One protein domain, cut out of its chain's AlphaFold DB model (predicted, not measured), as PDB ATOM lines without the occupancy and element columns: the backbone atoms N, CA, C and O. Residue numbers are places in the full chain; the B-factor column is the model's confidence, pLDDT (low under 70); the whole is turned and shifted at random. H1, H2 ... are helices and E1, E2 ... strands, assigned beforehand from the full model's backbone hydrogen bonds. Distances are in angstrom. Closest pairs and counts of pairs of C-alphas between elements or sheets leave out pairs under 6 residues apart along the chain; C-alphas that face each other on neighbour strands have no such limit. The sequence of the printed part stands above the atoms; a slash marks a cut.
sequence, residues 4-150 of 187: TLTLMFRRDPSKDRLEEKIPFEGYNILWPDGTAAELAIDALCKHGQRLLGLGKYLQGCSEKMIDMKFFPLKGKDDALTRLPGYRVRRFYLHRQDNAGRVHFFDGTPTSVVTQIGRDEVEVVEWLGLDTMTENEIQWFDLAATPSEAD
ATOM      1  N   THR A   4      55.265  38.912 -36.895       94.12
ATOM      2  CA  THR A   4      55.684  38.343 -38.183       94.12
ATOM      3  C   THR A   4      55.586  36.833 -38.137       94.12
ATOM      4  O   THR A   4      56.064  36.228 -37.185       94.12
ATOM      5  N   LEU A   5      54.985  36.260 -39.174       92.00
ATOM      6  CA  LEU A   5      54.937  34.827 -39.409       92.00
ATOM      7  C   LEU A   5      55.633  34.541 -40.738       92.00
ATOM      8  O   LEU A   5      55.243  35.096 -41.766       92.00
ATOM      9  N   THR A   6      56.682  33.726 -40.716       92.56
ATOM     10  CA  THR A   6      57.474  33.418 -41.911       92.56
ATOM     11  C   THR A   6      57.075  32.054 -42.459       92.56
ATOM     12  O   THR A   6      57.053  31.072 -41.725       92.56
ATOM     13  N   LEU A   7      56.779  31.998 -43.757       91.19
ATOM     14  CA  LEU A   7      56.301  30.800 -44.445       91.19
ATOM     15  C   LEU A   7      57.077  30.579 -45.738       91.19
ATOM     16  O   LEU A   7      57.407  31.535 -46.445       91.19
ATOM     17  N   MET A   8      57.295  29.316 -46.082       91.44
ATOM     18  CA  MET A   8      57.818  28.903 -47.374       91.44
ATOM     19  C   MET A   8      56.670  28.616 -48.339       91.44
ATOM     20  O   MET A   8      55.796  27.794 -48.075       91.44
ATOM     21  N   PHE A   9      56.703  29.260 -49.498       90.38
ATOM     22  CA  PHE A   9      55.823  28.961 -50.618       90.38
ATOM     23  C   PHE A   9      56.587  28.107 -51.619       90.38
ATOM     24  O   PHE A   9      57.507  28.599 -52.266       90.38
ATOM     25  N   ARG A  10      56.197  26.839 -51.764       91.00
ATOM     26  CA  ARG A  10      56.753  25.911 -52.757       91.00
ATOM     27  C   ARG A  10      55.776  25.744 -53.909       91.00
ATOM     28  O   ARG A  10      54.627  25.374 -53.689       91.00
ATOM     29  N   ARG A  11      56.218  26.005 -55.135       90.75
ATOM     30  CA  ARG A  11      55.399  25.915 -56.346       90.75
ATOM     31  C   ARG A  11      54.828  24.510 -56.525       90.75
ATOM     32  O   ARG A  11      55.554  23.525 -56.450       90.75
ATOM     33  N   ASP A  12      53.532  24.438 -56.808       90.56
ATOM     34  CA  ASP A  12      52.823  23.195 -57.101       90.56
ATOM     35  C   ASP A  12      51.845  23.392 -58.273       90.56
ATOM     36  O   ASP A  12      50.735  23.900 -58.074       90.56
ATOM     37  N   PRO A  13      52.238  23.008 -59.503       90.69
ATOM     38  CA  PRO A  13      51.402  23.162 -60.695       90.69
ATOM     39  C   PRO A  13      50.065  22.426 -60.623       90.69
ATOM     40  O   PRO A  13      49.111  22.836 -61.278       90.69
ATOM     41  N   SER A  14      49.954  21.374 -59.803       90.06
ATOM     42  CA  SER A  14      48.686  20.652 -59.638       90.06
ATOM     43  C   SER A  14      47.610  21.490 -58.937       90.06
ATOM     44  O   SER A  14      46.422  21.188 -59.045       90.06
ATOM     45  N   LYS A  15      48.019  22.561 -58.245       86.75
ATOM     46  CA  LYS A  15      47.148  23.499 -57.527       86.75
ATOM     47  C   LYS A  15      46.864  24.780 -58.315       86.75
ATOM     48  O   LYS A  15      46.283  25.714 -57.757       86.75
ATOM     49  N   ASP A  16      47.281  24.848 -59.578       87.19
ATOM     50  CA  ASP A  16      46.965  25.982 -60.442       87.19
ATOM     51  C   ASP A  16      45.458  26.090 -60.646       87.19
ATOM     52  O   ASP A  16      44.750  25.100 -60.837       87.19
ATOM     53  N   ARG A  17      44.958  27.322 -60.613       83.44
ATOM     54  CA  ARG A  17      43.529  27.602 -60.772       83.44
ATOM     55  C   ARG A  17      43.304  28.759 -61.726       83.44
ATOM     56  O   ARG A  17      44.141  29.649 -61.868       83.44
ATOM     57  N   LEU A  18      42.133  28.755 -62.348       81.75
ATOM     58  CA  LEU A  18      41.651  29.833 -63.196       81.75
ATOM     59  C   LEU A  18      40.381  30.406 -62.568       81.75
ATOM     60  O   LEU A  18      39.350  29.737 -62.541       81.75
ATOM     61  N   GLU A  19      40.447  31.642 -62.084       75.12
ATOM     62  CA  GLU A  19      39.281  32.359 -61.558       75.12
ATOM     63  C   GLU A  19      39.046  33.602 -62.414       75.12
ATOM     64  O   GLU A  19      39.968  34.379 -62.641       75.12
ATOM     65  N   GLU A  20      37.828  33.791 -62.930       73.88
ATOM     66  CA  GLU A  20      37.455  34.984 -63.717       73.88
ATOM     67  C   GLU A  20      38.408  35.284 -64.899       73.88
ATOM     68  O   GLU A  20      38.612  36.438 -65.272       73.88
ATOM     69  N   LYS A  21      38.975  34.233 -65.517       78.06
ATOM     70  CA  LYS A  21      40.004  34.287 -66.585       78.06
ATOM     71  C   LYS A  21      41.394  34.761 -66.135       78.06
ATOM     72  O   LYS A  21      42.259  34.979 -66.980       78.06
ATOM     73  N   ILE A  22      41.629  34.891 -64.836       72.94
ATOM     74  CA  ILE A  22      42.936  35.197 -64.259       72.94
ATOM     75  C   ILE A  22      43.576  33.877 -63.803       72.94
ATOM     76  O   ILE A  22      42.982  33.172 -62.981       72.94
ATOM     77  N   PRO A  23      44.751  33.499 -64.339       78.19
ATOM     78  CA  PRO A  23      45.481  32.336 -63.856       78.19
ATOM     79  C   PRO A  23      46.145  32.655 -62.514       78.19
ATOM     80  O   PRO A  23      46.746  33.716 -62.339       78.19
ATOM     81  N   PHE A  24      46.065  31.716 -61.579       78.38
ATOM     82  CA  PHE A  24      46.758  31.775 -60.300       78.38
ATOM     83  C   PHE A  24      47.662  30.558 -60.165       78.38
ATOM     84  O   PHE A  24      47.193  29.422 -60.247       78.38
ATOM     85  N   GLU A  25      48.946  30.816 -59.923       84.75
ATOM     86  CA  GLU A  25      49.904  29.774 -59.574       84.75
ATOM     87  C   GLU A  25      49.554  29.169 -58.206       84.75
ATOM     88  O   GLU A  25      49.298  29.876 -57.219       84.75
ATOM     89  N   GLY A  26      49.537  27.841 -58.167       86.12
ATOM     90  CA  GLY A  26      49.370  27.038 -56.968       86.12
ATOM     91  C   GLY A  26      50.678  26.872 -56.203       86.12
ATOM     92  O   GLY A  26      51.747  26.686 -56.798       86.12
ATOM     93  N   TYR A  27      50.590  26.913 -54.873       87.06
ATOM     94  CA  TYR A  27      51.722  26.689 -53.976       87.06
ATOM     95  C   TYR A  27      51.306  25.813 -52.793       87.06
ATOM     96  O   TYR A  27      50.173  25.879 -52.313       87.06
ATOM     97  N   ASN A  28      52.253  25.018 -52.311       88.81
ATOM     98  CA  ASN A  28      52.248  24.455 -50.973       88.81
ATOM     99  C   ASN A  28      52.794  25.505 -50.007       88.81
ATOM    100  O   ASN A  28      53.845  26.093 -50.267       88.81
ATOM    101  N   ILE A  29      52.068  25.739 -48.918       88.50
ATOM    102  CA  ILE A  29      52.486  26.642 -47.850       88.50
ATOM    103  C   ILE A  29      53.070  25.768 -46.753       88.50
ATOM    104  O   ILE A  29      52.428  24.830 -46.284       88.50
ATOM    105  N   LEU A  30      54.317  26.042 -46.414       90.19
ATOM    106  CA  LEU A  30      55.112  25.233 -45.512       90.19
ATOM    107  C   LEU A  30      55.693  26.137 -44.425       90.19
ATOM    108  O   LEU A  30      55.973  27.317 -44.657       90.19
ATOM    109  N   TRP A  31      55.908  25.573 -43.249       91.06
ATOM    110  CA  TRP A  31      56.739  26.176 -42.223       91.06
ATOM    111  C   TRP A  31      58.203  26.259 -42.694       91.06
ATOM    112  O   TRP A  31      58.592  25.558 -43.637       91.06
ATOM    113  N   PRO A  32      59.048  27.106 -42.072       90.25
ATOM    114  CA  PRO A  32      60.461  27.223 -42.440       90.25
ATOM    115  C   PRO A  32      61.256  25.911 -42.350       90.25
ATOM    116  O   PRO A  32      62.273  25.768 -43.022       90.25
ATOM    117  N   ASP A  33      60.803  24.955 -41.536       89.06
ATOM    118  CA  ASP A  33      61.391  23.616 -41.417       89.06
ATOM    119  C   ASP A  33      60.942  22.643 -42.529       89.06
ATOM    120  O   ASP A  33      61.423  21.512 -42.606       89.06
ATOM    121  N   GLY A  34      60.042  23.083 -43.415       88.19
ATOM    122  CA  GLY A  34      59.512  22.314 -44.535       88.19
ATOM    123  C   GLY A  34      58.269  21.483 -44.217       88.19
ATOM    124  O   GLY A  34      57.746  20.838 -45.131       88.19
ATOM    125  N   THR A  35      57.775  21.497 -42.977       89.62
ATOM    126  CA  THR A  35      56.500  20.861 -42.620       89.62
ATOM    127  C   THR A  35      55.318  21.647 -43.193       89.62
ATOM    128  O   THR A  35      55.436  22.829 -43.511       89.62
ATOM    129  N   ALA A  36      54.175  20.993 -43.410       87.81
ATOM    130  CA  ALA A  36      53.009  21.667 -43.977       87.81
ATOM    131  C   ALA A  36      52.398  22.650 -42.972       87.81
ATOM    132  O   ALA A  36      52.173  22.283 -41.821       87.81
ATOM    133  N   ALA A  37      52.099  23.868 -43.426       82.00
ATOM    134  CA  ALA A  37      51.211  24.765 -42.701       82.00
ATOM    135  C   ALA A  37      49.770  24.460 -43.145       82.00
ATOM    136  O   ALA A  37      49.470  24.441 -44.344       82.00
ATOM    137  N   GLU A  38      48.898  24.140 -42.199       71.00
ATOM    138  CA  GLU A  38      47.526  23.693 -42.406       71.00
ATOM    139  C   GLU A  38      46.522  24.870 -42.553       71.00
ATOM    140  O   GLU A  38      46.852  26.006 -42.906       71.00
ATOM    141  N   LEU A  39      45.228  24.551 -42.422       65.06
ATOM    142  CA  LEU A  39      44.056  25.217 -43.017       65.06
ATOM    143  C   LEU A  39      43.925  26.732 -42.788       65.06
ATOM    144  O   LEU A  39      43.452  27.438 -43.689       65.06
ATOM    145  N   ALA A  40      44.292  27.237 -41.609       63.38
ATOM    146  CA  ALA A  40      44.021  28.625 -41.232       63.38
ATOM    147  C   ALA A  40      44.806  29.619 -42.101       63.38
ATOM    148  O   ALA A  40      44.275  30.656 -42.520       63.38
ATOM    149  N   ILE A  41      46.058  29.285 -42.423       68.25
ATOM    150  CA  ILE A  41      46.914  30.181 -43.192       68.25
ATOM    151  C   ILE A  41      46.658  30.091 -44.693       68.25
ATOM    152  O   ILE A  41      46.765  31.093 -45.397       68.25
ATOM    153  N   ASP A  42      46.243  28.925 -45.186       69.81
ATOM    154  CA  ASP A  42      45.976  28.708 -46.606       69.81
ATOM    155  C   ASP A  42      44.871  29.635 -47.132       69.81
ATOM    156  O   ASP A  42      45.039  30.291 -48.165       69.81
ATOM    157  N   ALA A  43      43.774  29.796 -46.383       70.06
ATOM    158  CA  ALA A  43      42.715  30.740 -46.742       70.06
ATOM    159  C   ALA A  43      43.230  32.192 -46.794       70.06
ATOM    160  O   ALA A  43      42.921  32.939 -47.732       70.06
ATOM    161  N   LEU A  44      44.054  32.587 -45.816       71.69
ATOM    162  CA  LEU A  44      44.624  33.929 -45.742       71.69
ATOM    163  C   LEU A  44      45.608  34.189 -46.887       71.69
ATOM    164  O   LEU A  44      45.557  35.243 -47.519       71.69
ATOM    165  N   CYS A  45      46.466  33.223 -47.203       70.00
ATOM    166  CA  CYS A  45      47.449  33.309 -48.277       70.00
ATOM    167  C   CYS A  45      46.791  33.288 -49.663       70.00
ATOM    168  O   CYS A  45      47.202  34.051 -50.541       70.00
ATOM    169  N   LYS A  46      45.711  32.516 -49.851       70.38
ATOM    170  CA  LYS A  46      44.890  32.547 -51.074       70.38
ATOM    171  C   LYS A  46      44.286  33.928 -51.309       70.38
ATOM    172  O   LYS A  46      44.370  34.443 -52.423       70.38
ATOM    173  N   HIS A  47      43.733  34.561 -50.275       68.88
ATOM    174  CA  HIS A  47      43.308  35.960 -50.360       68.88
ATOM    175  C   HIS A  47      44.506  36.908 -50.561       68.88
ATOM    176  O   HIS A  47      44.438  37.848 -51.357       68.88
ATOM    177  N   GLY A  48      45.636  36.631 -49.912       68.62
ATOM    178  CA  GLY A  48      46.868  37.413 -49.989       68.62
ATOM    179  C   GLY A  48      47.485  37.491 -51.390       68.62
ATOM    180  O   GLY A  48      47.999  38.553 -51.753       68.62
ATOM    181  N   GLN A  49      47.383  36.435 -52.211       70.44
ATOM    182  CA  GLN A  49      47.819  36.436 -53.620       70.44
ATOM    183  C   GLN A  49      47.262  37.639 -54.389       70.44
ATOM    184  O   GLN A  49      48.020  38.362 -55.041       70.44
ATOM    185  N   ARG A  50      45.964  37.920 -54.229       71.31
ATOM    186  CA  ARG A  50      45.295  39.071 -54.851       71.31
ATOM    187  C   ARG A  50      45.465  40.352 -54.032       71.31
ATOM    188  O   ARG A  50      45.778  41.411 -54.584       71.31
ATOM    189  N   LEU A  51      45.257  40.278 -52.719       72.75
ATOM    190  CA  LEU A  51      45.102  41.461 -51.866       72.75
ATOM    191  C   LEU A  51      46.430  42.118 -51.479       72.75
ATOM    192  O   LEU A  51      46.507  43.350 -51.439       72.75
ATOM    193  N   LEU A  52      47.468  41.313 -51.247       79.06
ATOM    194  CA  LEU A  52      48.778  41.744 -50.746       79.06
ATOM    195  C   LEU A  52      49.856  41.759 -51.838       79.06
ATOM    196  O   LEU A  52      50.989  42.156 -51.590       79.06
ATOM    197  N   GLY A  53      49.513  41.370 -53.071       76.94
ATOM    198  CA  GLY A  53      50.469  41.329 -54.180       76.94
ATOM    199  C   GLY A  53      51.495  40.199 -54.068       76.94
ATOM    200  O   GLY A  53      52.514  40.262 -54.751       76.94
ATOM    201  N   LEU A  54      51.212  39.172 -53.255       78.94
ATOM    202  CA  LEU A  54      52.057  37.985 -53.073       78.94
ATOM    203  C   LEU A  54      52.472  37.352 -54.406       78.94
ATOM    204  O   LEU A  54      53.633  36.999 -54.572       78.94
ATOM    205  N   GLY A  55      51.561  37.296 -55.387       75.00
ATOM    206  CA  GLY A  55      51.848  36.706 -56.697       75.00
ATOM    207  C   GLY A  55      53.063  37.319 -57.404       75.00
ATOM    208  O   GLY A  55      53.820  36.593 -58.036       75.00
ATOM    209  N   LYS A  56      53.328  38.625 -57.231       80.44
ATOM    210  CA  LYS A  56      54.504  39.281 -57.832       80.44
ATOM    211  C   LYS A  56      55.824  38.729 -57.281       80.44
ATOM    212  O   LYS A  56      56.810  38.698 -58.005       80.44
ATOM    213  N   TYR A  57      55.857  38.351 -56.004       80.38
ATOM    214  CA  TYR A  57      57.070  37.850 -55.351       80.38
ATOM    215  C   TYR A  57      57.296  36.359 -55.593       80.38
ATOM    216  O   TYR A  57      58.426  35.899 -55.479       80.38
ATOM    217  N   LEU A  58      56.228  35.622 -55.903       83.00
ATOM    218  CA  LEU A  58      56.266  34.176 -56.100       83.00
ATOM    219  C   LEU A  58      56.429  33.774 -57.572       83.00
ATOM    220  O   LEU A  58      56.900  32.674 -57.852       83.00
ATOM    221  N   GLN A  59      56.067  34.657 -58.509       82.06
ATOM    222  CA  GLN A  59      56.108  34.378 -59.943       82.06
ATOM    223  C   GLN A  59      57.484  33.862 -60.383       82.06
ATOM    224  O   GLN A  59      58.507  34.511 -60.164       82.06
ATOM    225  N   GLY A  60      57.493  32.694 -61.030       80.56
ATOM    226  CA  GLY A  60      58.711  32.060 -61.546       80.56
ATOM    227  C   GLY A  60      59.646  31.472 -60.481       80.56
ATOM    228  O   GLY A  60      60.699  30.949 -60.840       80.56
ATOM    229  N   CYS A  61      59.284  31.524 -59.196       85.69
ATOM    230  CA  CYS A  61      60.060  30.912 -58.121       85.69
ATOM    231  C   CYS A  61      59.563  29.484 -57.861       85.69
ATOM    232  O   CYS A  61      58.363  29.258 -57.704       85.69
ATOM    233  N   SER A  62      60.480  28.519 -57.767       88.62
ATOM    234  CA  SER A  62      60.147  27.170 -57.292       88.62
ATOM    235  C   SER A  62      59.862  27.162 -55.793       88.62
ATOM    236  O   SER A  62      58.974  26.445 -55.340       88.62
ATOM    237  N   GLU A  63      60.595  27.977 -55.034       91.31
ATOM    238  CA  GLU A  63      60.438  28.174 -53.597       91.31
ATOM    239  C   GLU A  63      60.731  29.631 -53.232       91.31
ATOM    240  O   GLU A  63      61.578  30.274 -53.860       91.31
ATOM    241  N   LYS A  64      60.023  30.164 -52.231       91.44
ATOM    242  CA  LYS A  64      60.250  31.517 -51.718       91.44
ATOM    243  C   LYS A  64      59.806  31.646 -50.265       91.44
ATOM    244  O   LYS A  64      58.680  31.261 -49.943       91.44
ATOM    245  N   MET A  65      60.638  32.236 -49.413       92.94
ATOM    246  CA  MET A  65      60.264  32.608 -48.051       92.94
ATOM    247  C   MET A  65      59.569  33.966 -48.037       92.94
ATOM    248  O   MET A  65      60.032  34.958 -48.608       92.94
ATOM    249  N   ILE A  66      58.452  34.026 -47.331       91.19
ATOM    250  CA  ILE A  66      57.614  35.211 -47.221       91.19
ATOM    251  C   ILE A  66      57.353  35.495 -45.748       91.19
ATOM    252  O   ILE A  66      56.906  34.627 -45.005       91.19
ATOM    253  N   ASP A  67      57.555  36.748 -45.362       92.94
ATOM    254  CA  ASP A  67      57.136  37.282 -44.077       92.94
ATOM    255  C   ASP A  67      55.721  37.858 -44.197       92.94
ATOM    256  O   ASP A  67      55.486  38.857 -44.887       92.94
ATOM    257  N   MET A  68      54.780  37.249 -43.482       91.56
ATOM    258  CA  MET A  68      53.432  37.762 -43.263       91.56
ATOM    259  C   MET A  68      53.454  38.685 -42.041       91.56
ATOM    260  O   MET A  68      53.628  38.246 -40.902       91.56
ATOM    261  N   LYS A  69      53.300  39.990 -42.272       93.56
ATOM    262  CA  LYS A  69      53.435  41.032 -41.245       93.56
ATOM    263  C   LYS A  69      52.071  41.533 -40.799       93.56
ATOM    264  O   LYS A  69      51.348  42.140 -41.588       93.56
ATOM    265  N   PHE A  70      51.764  41.312 -39.527       94.62
ATOM    266  CA  PHE A  70      50.554  41.747 -38.845       94.62
ATOM    267  C   PHE A  70      50.859  42.972 -37.983       94.62
ATOM    268  O   PHE A  70      51.675  42.920 -37.059       94.62
ATOM    269  N   PHE A  71      50.178  44.080 -38.250       96.44
ATOM    270  CA  PHE A  71      50.325  45.328 -37.511       96.44
ATOM    271  C   PHE A  71      49.028  45.598 -36.739       96.44
ATOM    272  O   PHE A  71      48.060  46.049 -37.353       96.44
ATOM    273  N   PRO A  72      48.970  45.319 -35.422       96.31
ATOM    274  CA  PRO A  72      47.786  45.638 -34.631       96.31
ATOM    275  C   PRO A  72      47.587  47.155 -34.573       96.31
ATOM    276  O   PRO A  72      48.552  47.912 -34.427       96.31
ATOM    277  N   LEU A  73      46.332  47.582 -34.672       96.56
ATOM    278  CA  LEU A  73      45.914  48.979 -34.635       96.56
ATOM    279  C   LEU A  73      45.053  49.233 -33.402       96.56
ATOM    280  O   LEU A  73      44.393  48.329 -32.894       96.56
ATOM    281  N   LYS A  74      45.017  50.485 -32.947       94.19
ATOM    282  CA  LYS A  74      44.137  50.896 -31.845       94.19
ATOM    283  C   LYS A  74      42.683  50.996 -32.289       94.19
ATOM    284  O   LYS A  74      41.779  50.855 -31.474       94.19
ATOM    285  N   GLY A  75      42.455  51.253 -33.574       94.62
ATOM    286  CA  GLY A  75      41.118  51.364 -34.128       94.62
ATOM    287  C   GLY A  75      41.102  51.540 -35.639       94.62
ATOM    288  O   GLY A  75      42.136  51.636 -36.301       94.62
ATOM    289  N   LYS A  76      39.883  51.603 -36.179       94.75
ATOM    290  CA  LYS A  76      39.604  51.731 -37.613       94.75
ATOM    291  C   LYS A  76      40.245  52.962 -38.255       94.75
ATOM    292  O   LYS A  76      40.620  52.892 -39.425       94.75
ATOM    293  N   ASP A  77      40.357  54.053 -37.504       95.81
ATOM    294  CA  ASP A  77      40.742  55.374 -38.013       95.81
ATOM    295  C   ASP A  77      42.247  55.664 -37.904       95.81
ATOM    296  O   ASP A  77      42.702  56.734 -38.308       95.81
ATOM    297  N   ASP A  78      43.044  54.711 -37.405       95.25
ATOM    298  CA  ASP A  78      44.503  54.844 -37.374       95.25
ATOM    299  C   ASP A  78      45.063  55.061 -38.787       95.25
ATOM    300  O   ASP A  78      44.536  54.554 -39.780       95.25
ATOM    301  N   ALA A  79      46.182  55.771 -38.916       94.69
ATOM    302  CA  ALA A  79      46.840  55.909 -40.212       94.69
ATOM    303  C   ALA A  79      47.219  54.529 -40.784       94.69
ATOM    304  O   ALA A  79      47.656  53.647 -40.047       94.69
ATOM    305  N   LEU A  80      47.056  54.336 -42.099       93.94
ATOM    306  CA  LEU A  80      47.493  53.100 -42.751       93.94
ATOM    307  C   LEU A  80      49.006  52.938 -42.588       93.94
ATOM    308  O   LEU A  80      49.775  53.849 -42.919       93.94
ATOM    309  N   THR A  81      49.424  51.763 -42.128       95.25
ATOM    310  CA  THR A  81      50.831  51.389 -42.021       95.25
ATOM    311  C   THR A  81      51.504  51.541 -43.383       95.25
ATOM    312  O   THR A  81      51.046  51.003 -44.393       95.25
ATOM    313  N   ARG A  82      52.607  52.294 -43.427       93.69
ATOM    314  CA  ARG A  82      53.359  52.537 -44.663       93.69
ATOM    315  C   ARG A  82      54.553  51.604 -44.738       93.69
ATOM    316  O   ARG A  82      55.466  51.703 -43.925       93.69
ATOM    317  N   LEU A  83      54.565  50.753 -45.759       92.25
ATOM    318  CA  LEU A  83      55.685  49.871 -46.065       92.25
ATOM    319  C   LEU A  83      56.111  50.097 -47.527       92.25
ATOM    320  O   LEU A  83      55.422  49.635 -48.438       92.25
ATOM    321  N   PRO A  84      57.186  50.870 -47.785       90.25
ATOM    322  CA  PRO A  84      57.571  51.263 -49.140       90.25
ATOM    323  C   PRO A  84      57.779  50.064 -50.071       90.25
ATOM    324  O   PRO A  84      58.517  49.146 -49.742       90.25
ATOM    325  N   GLY A  85      57.137  50.083 -51.242       88.56
ATOM    326  CA  GLY A  85      57.244  49.009 -52.239       88.56
ATOM    327  C   GLY A  85      56.350  47.788 -51.985       88.56
ATOM    328  O   GLY A  85      56.321  46.886 -52.825       88.56
ATOM    329  N   TYR A  86      55.582  47.779 -50.892       90.69
ATOM    330  CA  TYR A  86      54.721  46.664 -50.500       90.69
ATOM    331  C   TYR A  86      53.264  47.098 -50.377       90.69
ATOM    332  O   TYR A  86      52.949  48.226 -49.987       90.69
ATOM    333  N   ARG A  87      52.347  46.190 -50.724       91.44
ATOM    334  CA  ARG A  87      50.917  46.426 -50.518       91.44
ATOM    335  C   ARG A  87      50.571  46.133 -49.065       91.44
ATOM    336  O   ARG A  87      50.865  45.056 -48.557       91.44
ATOM    337  N   VAL A  88      49.895  47.091 -48.446       92.56
ATOM    338  CA  VAL A  88      49.343  46.976 -47.099       92.56
ATOM    339  C   VAL A  88      47.826  47.074 -47.198       92.56
ATOM    340  O   VAL A  88      47.302  47.922 -47.929       92.56
ATOM    341  N   ARG A  89      47.109  46.188 -46.506       93.38
ATOM    342  CA  ARG A  89      45.642  46.148 -46.494       93.38
ATOM    343  C   ARG A  89      45.117  46.081 -45.069       93.38
ATOM    344  O   ARG A  89      45.681  45.369 -44.249       93.38
ATOM    345  N   ARG A  90      44.028  46.807 -44.815       94.38
ATOM    346  CA  ARG A  90      43.369  46.866 -43.512       94.38
ATOM    347  C   ARG A  90      42.221  45.876 -43.418       94.38
ATOM    348  O   ARG A  90      41.395  45.796 -44.329       94.38
ATOM    349  N   PHE A  91      42.151  45.212 -42.275       94.69
ATOM    350  CA  PHE A  91      41.120  44.257 -41.905       94.69
ATOM    351  C   PHE A  91      40.771  44.426 -40.426       94.69
ATOM    352  O   PHE A  91      41.422  45.185 -39.696       94.69
ATOM    353  N   TYR A  92      39.765  43.689 -39.976       96.25
ATOM    354  CA  TYR A  92      39.606  43.410 -38.556       96.25
ATOM    355  C   TYR A  92      39.382  41.924 -38.310       96.25
ATOM    356  O   TYR A  92      38.858  41.203 -39.159       96.25
ATOM    357  N   LEU A  93      39.821  41.473 -37.141       95.88
ATOM    358  CA  LEU A  93      39.571  40.147 -36.603       95.88
ATOM    359  C   LEU A  93      38.446  40.283 -35.581       95.88
ATOM    360  O   LEU A  93      38.526  41.149 -34.713       95.88
ATOM    361  N   HIS A  94      37.406  39.466 -35.698       97.38
ATOM    362  CA  HIS A  94      36.311  39.416 -34.733       97.38
ATOM    363  C   HIS A  94      36.323  38.070 -34.018       97.38
ATOM    364  O   HIS A  94      36.290  37.021 -34.672       97.38
ATOM    365  N   ARG A  95      36.402  38.116 -32.688       96.81
ATOM    366  CA  ARG A  95      36.412  36.946 -31.814       96.81
ATOM    367  C   ARG A  95      34.981  36.501 -31.522       96.81
ATOM    368  O   ARG A  95      34.210  37.275 -30.978       96.81
ATOM    369  N   GLN A  96      34.648  35.257 -31.849       95.12
ATOM    370  CA  GLN A  96      33.382  34.613 -31.485       95.12
ATOM    371  C   GLN A  96      33.649  33.152 -31.126       95.12
ATOM    372  O   GLN A  96      34.304  32.454 -31.903       95.12
ATOM    373  N   ASP A  97      33.191  32.652 -29.986       92.38
ATOM    374  CA  ASP A  97      33.298  31.215 -29.716       92.38
ATOM    375  C   ASP A  97      34.639  30.799 -29.140       92.38
ATOM    376  O   ASP A  97      35.071  31.266 -28.095       92.38
ATOM    377  N   ASN A  98      35.321  29.939 -29.889       93.56
ATOM    378  CA  ASN A  98      36.769  29.744 -29.848       93.56
ATOM    379  C   ASN A  98      37.401  30.115 -31.192       93.56
ATOM    380  O   ASN A  98      38.441  29.582 -31.558       93.56
ATOM    381  N   ALA A  99      36.754  30.990 -31.963       94.69
ATOM    382  CA  ALA A  99      37.153  31.321 -33.317       94.69
ATOM    383  C   ALA A  99      37.399  32.822 -33.503       94.69
ATOM    384  O   ALA A  99      36.780  33.678 -32.872       94.69
ATOM    385  N   GLY A 100      38.303  33.132 -34.420       95.06
ATOM    386  CA  GLY A 100      38.527  34.459 -34.963       95.06
ATOM    387  C   GLY A 100      38.211  34.448 -36.445       95.06
ATOM    388  O   GLY A 100      38.787  33.655 -37.188       95.06
ATOM    389  N   ARG A 101      37.315  35.326 -36.894       94.25
ATOM    390  CA  ARG A 101      37.043  35.520 -38.322       94.25
ATOM    391  C   ARG A 101      37.633  36.838 -38.790       94.25
ATOM    392  O   ARG A 101      37.426  37.870 -38.153       94.25
ATOM    393  N   VAL A 102      38.330  36.815 -39.923       92.94
ATOM    394  CA  VAL A 102      38.821  38.040 -40.565       92.94
ATOM    395  C   VAL A 102      37.716  38.649 -41.423       92.94
ATOM    396  O   VAL A 102      37.046  37.952 -42.190       92.94
ATOM    397  N   HIS A 103      37.562  39.961 -41.331       93.44
ATOM    398  CA  HIS A 103      36.638  40.761 -42.119       93.44
ATOM    399  C   HIS A 103      37.381  41.860 -42.875       93.44
ATOM    400  O   HIS A 103      38.389  42.405 -42.413       93.44
ATOM    401  N   PHE A 104      36.853  42.208 -44.044       91.75
ATOM    402  CA  PHE A 104      37.264  43.392 -44.782       91.75
ATOM    403  C   PHE A 104      36.915  44.675 -44.015       91.75
ATOM    404  O   PHE A 104      36.069  44.691 -43.122       91.75
ATOM    405  N   PHE A 105      37.552  45.784 -44.396       91.19
ATOM    406  CA  PHE A 105      37.326  47.103 -43.793       91.19
ATOM    407  C   PHE A 105      35.857  47.571 -43.821       91.19
ATOM    408  O   PHE A 105      35.446  48.359 -42.967       91.19
ATOM    409  N   ASP A 106      35.075  47.105 -44.796       91.81
ATOM    410  CA  ASP A 106      33.653  47.423 -44.962       91.81
ATOM    411  C   ASP A 106      32.713  46.547 -44.110       91.81
ATOM    412  O   ASP A 106      31.510  46.792 -44.094       91.81
ATOM    413  N   GLY A 107      33.246  45.559 -43.382       92.38
ATOM    414  CA  GLY A 107      32.468  44.617 -42.574       92.38
ATOM    415  C   GLY A 107      32.222  43.263 -43.237       92.38
ATOM    416  O   GLY A 107      31.806  42.319 -42.559       92.38
ATOM    417  N   THR A 108      32.512  43.120 -44.532       92.19
ATOM    418  CA  THR A 108      32.271  41.873 -45.264       92.19
ATOM    419  C   THR A 108      33.146  40.745 -44.697       92.19
ATOM    420  O   THR A 108      34.370  40.900 -44.629       92.19
ATOM    421  N   PRO A 109      32.569  39.601 -44.279       90.38
ATOM    422  CA  PRO A 109      33.352  38.478 -43.773       90.38
ATOM    423  C   PRO A 109      34.198  37.851 -44.883       90.38
ATOM    424  O   PRO A 109      33.728  37.652 -46.002       90.38
ATOM    425  N   THR A 110      35.433  37.480 -44.555       87.00
ATOM    426  CA  THR A 110      36.261  36.633 -45.423       87.00
ATOM    427  C   THR A 110      36.006  35.150 -45.130       87.00
ATOM    428  O   THR A 110      35.314  34.796 -44.166       87.00
ATOM    429  N   SER A 111      36.589  34.261 -45.941       84.75
ATOM    430  CA  SER A 111      36.614  32.825 -45.637       84.75
ATOM    431  C   SER A 111      37.689  32.440 -44.613       84.75
ATOM    432  O   SER A 111      37.787  31.267 -44.266       84.75
ATOM    433  N   VAL A 112      38.507  33.388 -44.142       87.94
ATOM    434  CA  VAL A 112      39.574  33.126 -43.170       87.94
ATOM    435  C   VAL A 112      38.977  33.063 -41.769       87.94
ATOM    436  O   VAL A 112      38.478  34.064 -41.242       87.94
ATOM    437  N   VAL A 113      39.042  31.873 -41.179       91.19
ATOM    438  CA  VAL A 113      38.626  31.588 -39.807       91.19
ATOM    439  C   VAL A 113      39.740  30.792 -39.142       91.19
ATOM    440  O   VAL A 113      40.212  29.822 -39.729       91.19
ATOM    441  N   THR A 114      40.122  31.196 -37.934       92.00
ATOM    442  CA  THR A 114      41.105  30.497 -37.098       92.00
ATOM    443  C   THR A 114      40.446  30.059 -35.794       92.00
ATOM    444  O   THR A 114      39.711  30.845 -35.200       92.00
ATOM    445  N   GLN A 115      40.672  28.826 -35.349       92.88
ATOM    446  CA  GLN A 115      40.083  28.214 -34.158       92.88
ATOM    447  C   GLN A 115      41.146  27.922 -33.091       92.88
ATOM    448  O   GLN A 115      42.067  27.134 -33.301       92.88
ATOM    449  N   ILE A 116      40.971  28.511 -31.908       92.88
ATOM    450  CA  ILE A 116      41.790  28.254 -30.721       92.88
ATOM    451  C   ILE A 116      41.639  26.783 -30.312       92.88
ATOM    452  O   ILE A 116      40.524  26.279 -30.169       92.88
ATOM    453  N   GLY A 117      42.771  26.105 -30.104       90.62
ATOM    454  CA  GLY A 117      42.826  24.703 -29.680       90.62
ATOM    455  C   GLY A 117      42.625  23.684 -30.806       90.62
ATOM    456  O   GLY A 117      42.638  22.485 -30.533       90.62
ATOM    457  N   ARG A 118      42.447  24.144 -32.050       90.31
ATOM    458  CA  ARG A 118      42.384  23.287 -33.239       90.31
ATOM    459  C   ARG A 118      43.461  23.643 -34.254       90.31
ATOM    460  O   ARG A 118      44.121  22.736 -34.744       90.31
ATOM    461  N   ASP A 119      43.583  24.924 -34.575       89.81
ATOM    462  CA  ASP A 119      44.570  25.401 -35.538       89.81
ATOM    463  C   ASP A 119      45.923  25.631 -34.851       89.81
ATOM    464  O   ASP A 119      46.028  25.625 -33.619       89.81
ATOM    465  N   GLU A 120      46.961  25.824 -35.657       89.81
ATOM    466  CA  GLU A 120      48.341  25.929 -35.199       89.81
ATOM    467  C   GLU A 120      48.539  27.111 -34.247       89.81
ATOM    468  O   GLU A 120      48.093  28.238 -34.503       89.81
ATOM    469  N   VAL A 121      49.239  26.849 -33.140       91.44
ATOM    470  CA  VAL A 121      49.422  27.818 -32.054       91.44
ATOM    471  C   VAL A 121      50.143  29.072 -32.545       91.44
ATOM    472  O   VAL A 121      49.756  30.183 -32.198       91.44
ATOM    473  N   GLU A 122      51.096  28.914 -33.460       91.38
ATOM    474  CA  GLU A 122      51.857  29.994 -34.074       91.38
ATOM    475  C   GLU A 122      50.951  30.959 -34.850       91.38
ATOM    476  O   GLU A 122      51.170  32.172 -34.832       91.38
ATOM    477  N   VAL A 123      49.908  30.447 -35.516       90.94
ATOM    478  CA  VAL A 123      48.932  31.274 -36.245       90.94
ATOM    479  C   VAL A 123      48.015  31.998 -35.263       90.94
ATOM    480  O   VAL A 123      47.754  33.193 -35.434       90.94
ATOM    481  N   VAL A 124      47.545  31.296 -34.228       93.25
ATOM    482  CA  VAL A 124      46.681  31.859 -33.178       93.25
ATOM    483  C   VAL A 124      47.382  33.021 -32.462       93.25
ATOM    484  O   VAL A 124      46.818  34.117 -32.388       93.25
ATOM    485  N   GLU A 125      48.622  32.819 -32.016       93.88
ATOM    486  CA  GLU A 125      49.443  33.828 -31.333       93.88
ATOM    487  C   GLU A 125      49.814  34.996 -32.262       93.88
ATOM    488  O   GLU A 125      49.761  36.171 -31.877       93.88
ATOM    489  N   TRP A 126      50.150  34.704 -33.524       94.38
ATOM    490  CA  TRP A 126      50.477  35.731 -34.516       94.38
ATOM    491  C   TRP A 126      49.298  36.675 -34.787       94.38
ATOM    492  O   TRP A 126      49.485  37.896 -34.870       94.38
ATOM    493  N   LEU A 127      48.081  36.132 -34.869       93.12
ATOM    494  CA  LEU A 127      46.849  36.919 -34.941       93.12
ATOM    495  C   LEU A 127      46.532  37.624 -33.610       93.12
ATOM    496  O   LEU A 127      45.848  38.650 -33.610       93.12
ATOM    497  N   GLY A 128      47.046  37.116 -32.487       94.44
ATOM    498  CA  GLY A 128      46.708  37.553 -31.130       94.44
ATOM    499  C   GLY A 128      45.343  37.084 -30.661       94.44
ATOM    500  O   GLY A 128      44.759  37.712 -29.781       94.44
ATOM    501  N   LEU A 129      44.802  36.048 -31.298       94.94
ATOM    502  CA  LEU A 129      43.435  35.596 -31.073       94.94
ATOM    503  C   LEU A 129      43.237  35.032 -29.656       94.94
ATOM    504  O   LEU A 129      42.159  35.168 -29.085       94.94
ATOM    505  N   ASP A 130      44.282  34.433 -29.094       94.94
ATOM    506  CA  ASP A 130      44.374  33.925 -27.722       94.94
ATOM    507  C   ASP A 130      44.286  35.024 -26.651       94.94
ATOM    508  O   ASP A 130      43.849  34.765 -25.532       94.94
ATOM    509  N   THR A 131      44.664  36.255 -27.000       95.12
ATOM    510  CA  THR A 131      44.624  37.411 -26.088       95.12
ATOM    511  C   THR A 131      43.324  38.210 -26.157       95.12
ATOM    512  O   THR A 131      43.108  39.096 -25.330       95.12
ATOM    513  N   MET A 132      42.463  37.913 -27.133       96.62
ATOM    514  CA  MET A 132      41.196  38.612 -27.328       96.62
ATOM    515  C   MET A 132      40.109  38.081 -26.394       96.62
ATOM    516  O   MET A 132      39.952  36.875 -26.193       96.62
ATOM    517  N   THR A 133      39.297  38.996 -25.884       96.00
ATOM    518  CA  THR A 133      38.064  38.691 -25.162       96.00
ATOM    519  C   THR A 133      36.922  38.330 -26.116       96.00
ATOM    520  O   THR A 133      36.956  38.609 -27.316       96.00
ATOM    521  N   GLU A 134      35.894  37.664 -25.593       95.25
ATOM    522  CA  GLU A 134      34.739  37.240 -26.388       95.25
ATOM    523  C   GLU A 134      34.000  38.449 -26.995       95.25
ATOM    524  O   GLU A 134      33.732  39.431 -26.300       95.25
ATOM    525  N   ASN A 135      33.651  38.372 -28.286       95.88
ATOM    526  CA  ASN A 135      33.096  39.464 -29.109       95.88
ATOM    527  C   ASN A 135      34.021  40.676 -29.323       95.88
ATOM    528  O   ASN A 135      33.584  41.714 -29.828       95.88
ATOM    529  N   GLU A 136      35.304  40.573 -28.974       97.12
ATOM    530  CA  GLU A 136      36.266  41.638 -29.238       97.12
ATOM    531  C   GLU A 136      36.571  41.768 -30.734       97.12
ATOM    532  O   GLU A 136      36.615  40.790 -31.490       97.12
ATOM    533  N   ILE A 137      36.822  43.007 -31.155       97.19
ATOM    534  CA  ILE A 137      37.288  43.346 -32.494       97.19
ATOM    535  C   ILE A 137      38.701  43.915 -32.395       97.19
ATOM    536  O   ILE A 137      38.917  44.943 -31.757       97.19
ATOM    537  N   GLN A 138      39.641  43.303 -33.115       97.06
ATOM    538  CA  GLN A 138      41.004  43.806 -33.266       97.06
ATOM    539  C   GLN A 138      41.213  44.285 -34.704       97.06
ATOM    540  O   GLN A 138      41.192  43.495 -35.650       97.06
ATOM    541  N   TRP A 139      41.449  45.586 -34.874       97.62
ATOM    542  CA  TRP A 139      41.834  46.162 -36.162       97.62
ATOM    543  C   TRP A 139      43.305  45.889 -36.456       97.62
ATOM    544  O   TRP A 139      44.147  45.934 -35.557       97.62
ATOM    545  N   PHE A 140      43.626  45.631 -37.722       96.44
ATOM    546  CA  PHE A 140      45.007  45.414 -38.130       96.44
ATOM    547  C   PHE A 140      45.271  45.778 -39.585       96.44
ATOM    548  O   PHE A 140      44.398  45.681 -40.451       96.44
ATOM    549  N   ASP A 141      46.519  46.146 -39.850       95.75
ATOM    550  CA  ASP A 141      47.061  46.169 -41.199       95.75
ATOM    551  C   ASP A 141      47.863  44.885 -41.449       95.75
ATOM    552  O   ASP A 141      48.575  44.392 -40.573       95.75
ATOM    553  N   LEU A 142      47.750  44.341 -42.658       93.44
ATOM    554  CA  LEU A 142      48.439  43.134 -43.096       93.44
ATOM    555  C   LEU A 142      49.273  43.434 -44.340       93.44
ATOM    556  O   LEU A 142      48.809  44.102 -45.271       93.44
ATOM    557  N   ALA A 143      50.496  42.916 -44.362       92.50
ATOM    558  CA  ALA A 143      51.394  42.984 -45.505       92.50
ATOM    559  C   ALA A 143      52.120  41.651 -45.697       92.50
ATOM    560  O   ALA A 143      52.286  40.885 -44.750       92.50
ATOM    561  N   ALA A 144      52.590  41.411 -46.917       91.12
ATOM    562  CA  ALA A 144      53.485  40.307 -47.218       91.12
ATOM    563  C   ALA A 144      54.754  40.834 -47.888       91.12
ATOM    564  O   ALA A 144      54.672  41.641 -48.819       91.12
ATOM    565  N   THR A 145      55.918  40.388 -47.417       91.50
ATOM    566  CA  THR A 145      57.224  40.781 -47.962       91.50
ATOM    567  C   THR A 145      58.113  39.558 -48.167       91.50
ATOM    568  O   THR A 145      57.995  38.621 -47.384       91.50
ATOM    569  N   PRO A 146      59.028  39.543 -49.152       91.19
ATOM    570  CA  PRO A 146      60.106  38.561 -49.183       91.19
ATOM    571  C   PRO A 146      60.837  38.538 -47.841       91.19
ATOM    572  O   PRO A 146      61.111  39.602 -47.280       91.19
ATOM    573  N   SER A 147      61.111  37.342 -47.334       90.69
ATOM    574  CA  SER A 147      61.854  37.189 -46.088       90.69
ATOM    575  C   SER A 147      63.341  37.433 -46.327       90.69
ATOM    576  O   SER A 147      63.890  37.051 -47.363       90.69
ATOM    577  N   GLU A 148      64.031  38.012 -45.346       80.94
ATOM    578  CA  GLU A 148      65.497  38.100 -45.379       80.94
ATOM    579  C   GLU A 148      66.165  36.719 -45.276       80.94
ATOM    580  O   GLU A 148      67.305  36.550 -45.713       80.94
ATOM    581  N   ALA A 149      65.440  35.711 -44.773       69.44
ATOM    582  CA  ALA A 149      65.894  34.324 -44.729       69.44
ATOM    583  C   ALA A 149      66.227  33.765 -46.127       69.44
ATOM    584  O   ALA A 149      67.157  32.972 -46.251       69.44
ATOM    585  N   ASP A 150      65.555  34.244 -47.182       59.72
ATOM    586  CA  ASP A 150      65.858  33.865 -48.570       59.72
ATOM    587  C   ASP A 150      67.251  34.317 -49.029       59.72
ATOM    588  O   ASP A 150      67.870  33.680 -49.882       59.72
TER     589      ASP A 150
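Overview. This is residues 4 to 150 of the 187 residues of an uncharacterized protein of Planctomycetes bacterium (UniProt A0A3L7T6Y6). Picture one seven-stranded sheet curled like part of a barrel round helix H1, which lies inside the curl with the shorter H3; the barrel stays unclosed, its edge strands E4 and E8 apart. From one end sticks out the tip of the small hairpin E2 and E3, residues 18 to 23, and residues 73 to 87 form a long loop with no named element. The printed part has 147 residues, with three named helices and nine named strands in the order E1 E2 E3 E4 H1 H2 E5 E6 E7 E8 H3 E9. The antiparallel sheet runs E4 E1 E5 E9 E6 E7 E8; the class is mixed, helices and strands. The whole is compact and rounded, with a radius of gyration of the C-alphas of 15.0 A and spans of 41 by 33 by 33 A.

Arrangement. Start at E1, residues 4 to 11, an inner strand of the strongly twisted sheet. Next comes the hairpin of E2, residues 17 to 19, and E3, residues 22 to 24, with N 19 and O 22 at 3.1 A. E3 runs on, at 35 degrees, into E4, residues 27 to 30; N 10 of E1 and O 28 are 2.9 A apart. The sheet curls round H1, residues 39 to 51; its closest C-alphas to E8, residues 109 to 115, are Ala 43 and Val 112, 5.3 A. H2, residues 54 to 58, only grazes the sheet. E5, residues 63 to 72, puts O 66 2.9 A from N 7. E4, H1, H2 and E5 make a split strand-helix-strand unit, E1 between its same-way strands, with a left-handed crossover. E9, residues 137 to 146, pairs N 143 with O 69 at 3.0 A, and N 140 with O 91 of E6, residues 88 to 96, at 3.0 A. E6, E7, residues 99 to 104, and E8 form a meander, each strand the antiparallel neighbour of the one before; see N 94 and O 101, 2.9 A, and N 102 and O 112, 3.1 A. H3, residues 121 to 127, is on the same face as H1, giving two layers, helices over one face. In H2 and H3 every O i to N i+4 pair is within hydrogen-bond range; in H1, 6 of 9 are.

Along the chain. Find C-alpha 4 at (55.684, 38.343, -38.183), where E1 begins its 22.0 A. H1 starts at (44.056, 25.217, -43.017) and spans 18.5 A. E5 and E9 each span 28.7 A, E6 25.5 A; E9 ends at (60.106, 38.561, -49.183).

Size, cuts and confidence. The farthest C-alphas, Gly 60 and Glu 134, are 42.9 A apart. The printed part has no cut; the link E5 to E6 is long. Mean pLDDT of the printed part is 88.1, with residues 39 to 42, 47 to 48 and 149 to 150 under 70.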